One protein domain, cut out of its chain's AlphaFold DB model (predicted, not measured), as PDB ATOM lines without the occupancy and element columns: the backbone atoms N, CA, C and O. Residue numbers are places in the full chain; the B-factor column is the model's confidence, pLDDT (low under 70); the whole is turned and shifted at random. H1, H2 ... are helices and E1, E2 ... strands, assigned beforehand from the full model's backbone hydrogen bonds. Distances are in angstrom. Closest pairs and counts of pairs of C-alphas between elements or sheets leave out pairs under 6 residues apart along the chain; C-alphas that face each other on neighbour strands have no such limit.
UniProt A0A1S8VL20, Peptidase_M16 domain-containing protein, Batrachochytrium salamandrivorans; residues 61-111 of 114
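This is residues 61 to 111 of the 114 residues of the protein "Peptidase_M16 domain-containing protein" of Batrachochytrium salamandrivorans (UniProt A0A1S8VL20). There is little regular structure here: a two-stranded hairpin, E1 and E2, at one end and a short helix, H1, far from it, with a long unnamed stretch, residues 77 to 101, running between them. The printed part has 51 residues, with E1, E2 and H1 in that order and 19 residues in these elements; the class is mixed, and the sheet is antiparallel. The whole is extended, with a radius of gyration of the C-alphas of 15.5 A, and spans 46 by 27 by 15 A.

Find C-alpha 61 at (239.428, 249.293, 211.845); from there E1 runs 13.8 A to residue 65. E2, residues 71 to 76, covers 16.4 A. H1, residues 102 to 109, ends at C-alpha 109, (222.944, 254.262, 185.534).

Look at E1 and E2, an antiparallel hairpin at 161 degrees: N 62 and O 74 are 3.0 A apart, within hydrogen-bond range. H1 is apart from E1, and every O i to N i+4 pair in H1 is within hydrogen-bond range.

The farthest C-alphas, Leu 78 and Asp 98, are 46.9 A apart. The link E1 to E2 is tight and E2 to H1 long. The printed part has no cut, and no printed residue is under 70 in pLDDT.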
ATOM      1  N   THR A  61     240.586 249.951 212.462       89.62
ATOM      2  CA  THR A  61     239.428 249.293 211.845       89.62
ATOM      3  C   THR A  61     238.294 249.188 212.853       89.62
ATOM      4  O   THR A  61     238.479 248.580 213.909       89.62
ATOM      5  N   THR A  62     237.106 249.688 212.518       90.69
ATOM      6  CA  THR A  62     235.889 249.396 213.294       90.69
ATOM      7  C   THR A  62     234.819 248.800 212.393       90.69
ATOM      8  O   THR A  62     234.703 249.170 211.225       90.69
ATOM      9  N   VAL A  63     234.042 247.859 212.929       93.94
ATOM     10  CA  VAL A  63     232.870 247.289 212.262       93.94
ATOM     11  C   VAL A  63     231.701 247.378 213.228       93.94
ATOM     12  O   VAL A  63     231.760 246.843 214.333       93.94
ATOM     13  N   SER A  64     230.640 248.053 212.806       93.88
ATOM     14  CA  SER A  64     229.394 248.195 213.549       93.88
ATOM     15  C   SER A  64     228.210 247.759 212.688       93.88
ATOM     16  O   SER A  64     228.300 247.634 211.462       93.88
ATOM     17  N   GLN A  65     227.083 247.482 213.338       95.44
ATOM     18  CA  GLN A  65     225.842 247.112 212.672       95.44
ATOM     19  C   GLN A  65     224.726 248.023 213.176       95.44
ATOM     20  O   GLN A  65     224.492 248.126 214.378       95.44
ATOM     21  N   ALA A  66     224.054 248.705 212.252       91.75
ATOM     22  CA  ALA A  66     222.880 249.505 212.555       91.75
ATOM     23  C   ALA A  66     221.677 248.600 212.865       91.75
ATOM     24  O   ALA A  66     221.584 247.482 212.353       91.75
ATOM     25  N   ALA A  67     220.706 249.109 213.629       92.75
ATOM     26  CA  ALA A  67     219.464 248.388 213.938       92.75
ATOM     27  C   ALA A  67     218.654 247.990 212.681       92.75
ATOM     28  O   ALA A  67     217.894 247.029 212.715       92.75
ATOM     29  N   SER A  68     218.864 248.680 211.554       91.94
ATOM     30  CA  SER A  68     218.316 248.344 210.231       91.94
ATOM     31  C   SER A  68     218.993 247.147 209.540       91.94
ATOM     32  O   SER A  68     218.654 246.821 208.407       91.94
ATOM     33  N   GLY A  69     219.989 246.518 210.171       92.00
ATOM     34  CA  GLY A  69     220.767 245.410 209.611       92.00
ATOM     35  C   GLY A  69     221.959 245.833 208.741       92.00
ATOM     36  O   GLY A  69     222.803 244.990 208.434       92.00
ATOM     37  N   VAL A  70     222.080 247.119 208.389       93.25
ATOM     38  CA  VAL A  70     223.207 247.656 207.606       93.25
ATOM     39  C   VAL A  70     224.511 247.540 208.398       93.25
ATOM     40  O   VAL A  70     224.585 247.955 209.555       93.25
ATOM     41  N   ARG A  71     225.560 247.002 207.766       95.25
ATOM     42  CA  ARG A  71     226.915 246.946 208.331       95.25
ATOM     43  C   ARG A  71     227.713 248.166 207.890       95.25
ATOM     44  O   ARG A  71     227.766 248.464 206.701       95.25
ATOM     45  N   VAL A  72     228.356 248.831 208.842       93.81
ATOM     46  CA  VAL A  72     229.250 249.966 208.604       93.81
ATOM     47  C   VAL A  72     230.651 249.544 209.018       93.81
ATOM     48  O   VAL A  72     230.859 249.097 210.142       93.81
ATOM     49  N   ALA A  73     231.609 249.668 208.104       93.44
ATOM     50  CA  ALA A  73     233.018 249.439 208.387       93.44
ATOM     51  C   ALA A  73     233.785 250.741 208.148       93.44
ATOM     52  O   ALA A  73     233.637 251.359 207.093       93.44
ATOM     53  N   THR A  74     234.597 251.152 209.118       92.94
ATOM     54  CA  THR A  74     235.518 252.285 208.979       92.94
ATOM     55  C   THR A  74     236.956 251.796 209.051       92.94
ATOM     56  O   THR A  74     237.279 250.861 209.785       92.94
ATOM     57  N   TYR A  75     237.815 252.445 208.273       90.75
ATOM     58  CA  TYR A  75     239.259 252.271 208.309       90.75
ATOM     59  C   TYR A  75     239.885 253.658 208.417       90.75
ATOM     60  O   TYR A  75     239.956 254.394 207.430       90.75
ATOM     61  N   ASP A  76     240.276 254.029 209.631       88.38
ATOM     62  CA  ASP A  76     240.986 255.277 209.871       88.38
ATOM     63  C   ASP A  76     242.500 255.053 209.780       88.38
ATOM     64  O   ASP A  76     243.053 254.135 210.386       88.38
ATOM     65  N   HIS A  77     243.154 255.908 209.003       86.19
ATOM     66  CA  HIS A  77     244.600 255.944 208.795       86.19
ATOM     67  C   HIS A  77     245.171 257.367 208.958       86.19
ATOM     68  O   HIS A  77     246.325 257.604 208.603       86.19
ATOM     69  N   LEU A  78     244.362 258.314 209.461       82.56
ATOM     70  CA  LEU A  78     244.675 259.741 209.636       82.56
ATOM     71  C   LEU A  78     245.250 260.434 208.381       82.56
ATOM     72  O   LEU A  78     246.012 261.398 208.476       82.56
ATOM     73  N   GLY A  79     244.896 259.937 207.192       81.56
ATOM     74  CA  GLY A  79     245.288 260.532 205.918       81.56
ATOM     75  C   GLY A  79     244.475 261.786 205.566       81.56
ATOM     76  O   GLY A  79     243.363 261.969 206.055       81.56
ATOM     77  N   PRO A  80     244.986 262.649 204.667       85.75
ATOM     78  CA  PRO A  80     244.312 263.885 204.256       85.75
ATOM     79  C   PRO A  80     243.131 263.666 203.290       85.75
ATOM     80  O   PRO A  80     242.546 264.637 202.817       85.75
ATOM     81  N   ALA A  81     242.806 262.415 202.949       85.69
ATOM     82  CA  ALA A  81     241.757 262.061 202.002       85.69
ATOM     83  C   ALA A  81     240.935 260.874 202.519       85.69
ATOM     84  O   ALA A  81     241.487 259.889 203.012       85.69
ATOM     85  N   SER A  82     239.617 260.959 202.337       87.75
ATOM     86  CA  SER A  82     238.656 259.935 202.745       87.75
ATOM     87  C   SER A  82     237.936 259.372 201.526       87.75
ATOM     88  O   SER A  82     237.462 260.125 200.677       87.75
ATOM     89  N   THR A  83     237.797 258.048 201.476       90.75
ATOM     90  CA  THR A  83     237.020 257.341 200.449       90.75
ATOM     91  C   THR A  83     235.834 256.655 201.109       90.75
ATOM     92  O   THR A  83     235.995 255.983 202.126       90.75
ATOM     93  N   LEU A  84     234.649 256.790 200.514       92.06
ATOM     94  CA  LEU A  84     233.439 256.082 200.924       92.06
ATOM     95  C   LEU A  84     233.033 255.100 199.823       92.06
ATOM     96  O   LEU A  84     233.027 255.450 198.644       92.06
ATOM     97  N   ALA A  85     232.673 253.880 200.215       91.31
ATOM     98  CA  ALA A  85     232.148 252.859 199.319       91.31
ATOM     99  C   ALA A  85     230.871 252.254 199.911       91.31
ATOM    100  O   ALA A  85     230.824 251.929 201.097       91.31
ATOM    101  N   ILE A  86     229.851 252.076 199.073       91.50
ATOM    102  CA  ILE A  86     228.634 251.338 199.415       91.50
ATOM    103  C   ILE A  86     228.731 249.984 198.719       91.50
ATOM    104  O   ILE A  86     228.821 249.919 197.493       91.50
ATOM    105  N   VAL A  87     228.732 248.905 199.500       92.44
ATOM    106  CA  VAL A  87     228.793 247.530 198.990       92.44
ATOM    107  C   VAL A  87     227.440 246.869 199.214       92.44
ATOM    108  O   VAL A  87     226.963 246.781 200.343       92.44
ATOM    109  N   VAL A  88     226.831 246.394 198.130       91.75
ATOM    110  CA  VAL A  88     225.564 245.657 198.151       91.75
ATOM    111  C   VAL A  88     225.854 244.206 197.782       91.75
ATOM    112  O   VAL A  88     226.576 243.947 196.821       91.75
ATOM    113  N   ASN A  89     225.290 243.254 198.529       91.88
ATOM    114  CA  ASN A  89     225.382 241.830 198.204       91.88
ATOM    115  C   ASN A  89     224.394 241.469 197.079       91.88
ATOM    116  O   ASN A  89     223.364 240.845 197.319       91.88
ATOM    117  N   ALA A  90     224.688 241.940 195.869       90.31
ATOM    118  CA  ALA A  90     223.916 241.705 194.656       90.31
ATOM    119  C   ALA A  90     224.848 241.653 193.434       90.31
ATOM    120  O   ALA A  90     225.939 242.225 193.436       90.31
ATOM    121  N   GLY A  91     224.413 240.985 192.369       91.06
ATOM    122  CA  GLY A  91     225.140 240.884 191.105       91.06
ATOM    123  C   GLY A  91     224.382 240.010 190.110       91.06
ATOM    124  O   GLY A  91     223.284 239.554 190.408       91.06
ATOM    125  N   SER A  92     224.976 239.711 188.953       92.06
ATOM    126  CA  SER A  92     224.291 238.954 187.888       92.06
ATOM    127  C   SER A  92     223.915 237.513 188.254       92.06
ATOM    128  O   SER A  92     223.057 236.921 187.612       92.06
ATOM    129  N   ARG A  93     224.491 236.947 189.326       91.75
ATOM    130  CA  ARG A  93     224.035 235.674 189.924       91.75
ATOM    131  C   ARG A  93     222.632 235.761 190.544       91.75
ATOM    132  O   ARG A  93     222.055 234.730 190.865       91.75
ATOM    133  N   ASN A  94     222.136 236.976 190.757       92.38
ATOM    134  CA  ASN A  94     220.830 237.299 191.320       92.38
ATOM    135  C   ASN A  94     219.903 237.966 190.284       92.38
ATOM    136  O   ASN A  94     218.806 238.373 190.659       92.38
ATOM    137  N   ASP A  95     220.326 238.103 189.018       91.31
ATOM    138  CA  ASP A  95     219.430 238.528 187.936       91.31
ATOM    139  C   ASP A  95     218.364 237.433 187.701       91.31
ATOM    140  O   ASP A  95     218.632 236.238 187.858       91.31
ATOM    141  N   THR A  96     217.152 237.828 187.310       90.81
ATOM    142  CA  THR A  96     216.089 236.897 186.898       90.81
ATOM    143  C   THR A  96     216.228 236.521 185.420       90.81
ATOM    144  O   THR A  96     216.856 237.241 184.642       90.81
ATOM    145  N   SER A  97     215.598 235.413 185.008       90.31
ATOM    146  CA  SER A  97     215.516 234.984 183.597       90.31
ATOM    147  C   SER A  97     214.988 236.074 182.665       90.31
ATOM    148  O   SER A  97     215.397 236.156 181.509       90.31
ATOM    149  N   ASP A  98     214.095 236.909 183.188       90.75
ATOM    150  CA  ASP A  98     213.312 237.871 182.419       90.75
ATOM    151  C   ASP A  98     214.031 239.226 182.289       90.75
ATOM    152  O   ASP A  98     213.635 240.068 181.485       90.75
ATOM    153  N   ALA A  99     215.095 239.445 183.074       87.25
ATOM    154  CA  ALA A  99     215.870 240.686 183.102       87.25
ATOM    155  C   ALA A  99     217.395 240.441 183.262       87.25
ATOM    156  O   ALA A  99     218.018 240.957 184.202       87.25
ATOM    157  N   PRO A 100     218.031 239.669 182.357       89.25
ATOM    158  CA  PRO A 100     219.461 239.381 182.422       89.25
ATOM    159  C   PRO A 100     220.304 240.648 182.212       89.25
ATOM    160  O   PRO A 100     220.031 241.458 181.328       89.25
ATOM    161  N   GLY A 101     221.367 240.818 183.002       89.62
ATOM    162  CA  GLY A 101     222.268 241.969 182.900       89.62
ATOM    163  C   GLY A 101     221.794 243.217 183.651       89.62
ATOM    164  O   GLY A 101     222.453 244.260 183.566       89.62
ATOM    165  N   THR A 102     220.711 243.127 184.432       90.81
ATOM    166  CA  THR A 102     220.193 244.235 185.257       90.81
ATOM    167  C   THR A 102     221.270 244.797 186.185       90.81
ATOM    168  O   THR A 102     221.434 246.018 186.270       90.81
ATOM    169  N   ALA A 103     222.092 243.938 186.799       90.38
ATOM    170  CA  ALA A 103     223.231 244.369 187.610       90.38
ATOM    171  C   ALA A 103     224.243 245.265 186.852       90.38
ATOM    172  O   ALA A 103     224.817 246.186 187.440       90.38
ATOM    173  N   HIS A 104     224.459 245.039 185.550       90.50
ATOM    174  CA  HIS A 104     225.346 245.874 184.731       90.50
ATOM    175  C   HIS A 104     224.690 247.217 184.384       90.50
ATOM    176  O   HIS A 104     225.314 248.268 184.550       90.50
ATOM    177  N   MET A 105     223.417 247.191 183.982       90.00
ATOM    178  CA  MET A 105     222.636 248.395 183.675       90.00
ATOM    179  C   MET A 105     222.531 249.332 184.887       90.00
ATOM    180  O   MET A 105     222.731 250.539 184.752       90.00
ATOM    181  N   LEU A 106     222.301 248.780 186.082       89.31
ATOM    182  CA  LEU A 106     222.243 249.537 187.336       89.31
ATOM    183  C   LEU A 106     223.604 250.150 187.709       89.31
ATOM    184  O   LEU A 106     223.668 251.304 188.130       89.31
ATOM    185  N   LYS A 107     224.710 249.428 187.492       87.94
ATOM    186  CA  LYS A 107     226.061 249.979 187.686       87.94
ATOM    187  C   LYS A 107     226.343 251.157 186.742       87.94
ATOM    188  O   LYS A 107     226.979 252.122 187.159       87.94
ATOM    189  N   GLY A 108     225.877 251.083 185.495       86.44
ATOM    190  CA  GLY A 108     226.015 252.163 184.514       86.44
ATOM    191  C   GLY A 108     225.131 253.381 184.807       86.44
ATOM    192  O   GLY A 108     225.565 254.511 184.599       86.44
ATOM    193  N   SER A 109     223.914 253.178 185.320       86.06
ATOM    194  CA  SER A 109     222.944 254.262 185.534       86.06
ATOM    195  C   SER A 109     223.206 255.115 186.780       86.06
ATOM    196  O   SER A 109     222.825 256.287 186.791       86.06
ATOM    197  N   LEU A 110     223.877 254.562 187.799       79.19
ATOM    198  CA  LEU A 110     224.190 255.255 189.056       79.19
ATOM    199  C   LEU A 110     225.178 256.425 188.897       79.19
ATOM    200  O   LEU A 110     225.122 257.371 189.680       79.19
ATOM    201  N   ILE A 111     226.062 256.402 187.892       71.94
ATOM    202  CA  ILE A 111     227.022 257.492 187.630       71.94
ATOM    203  C   ILE A 111     226.452 258.442 186.569       71.94
ATOM    204  O   ILE A 111     227.016 258.627 185.489       71.94
TER     205      ILE A 111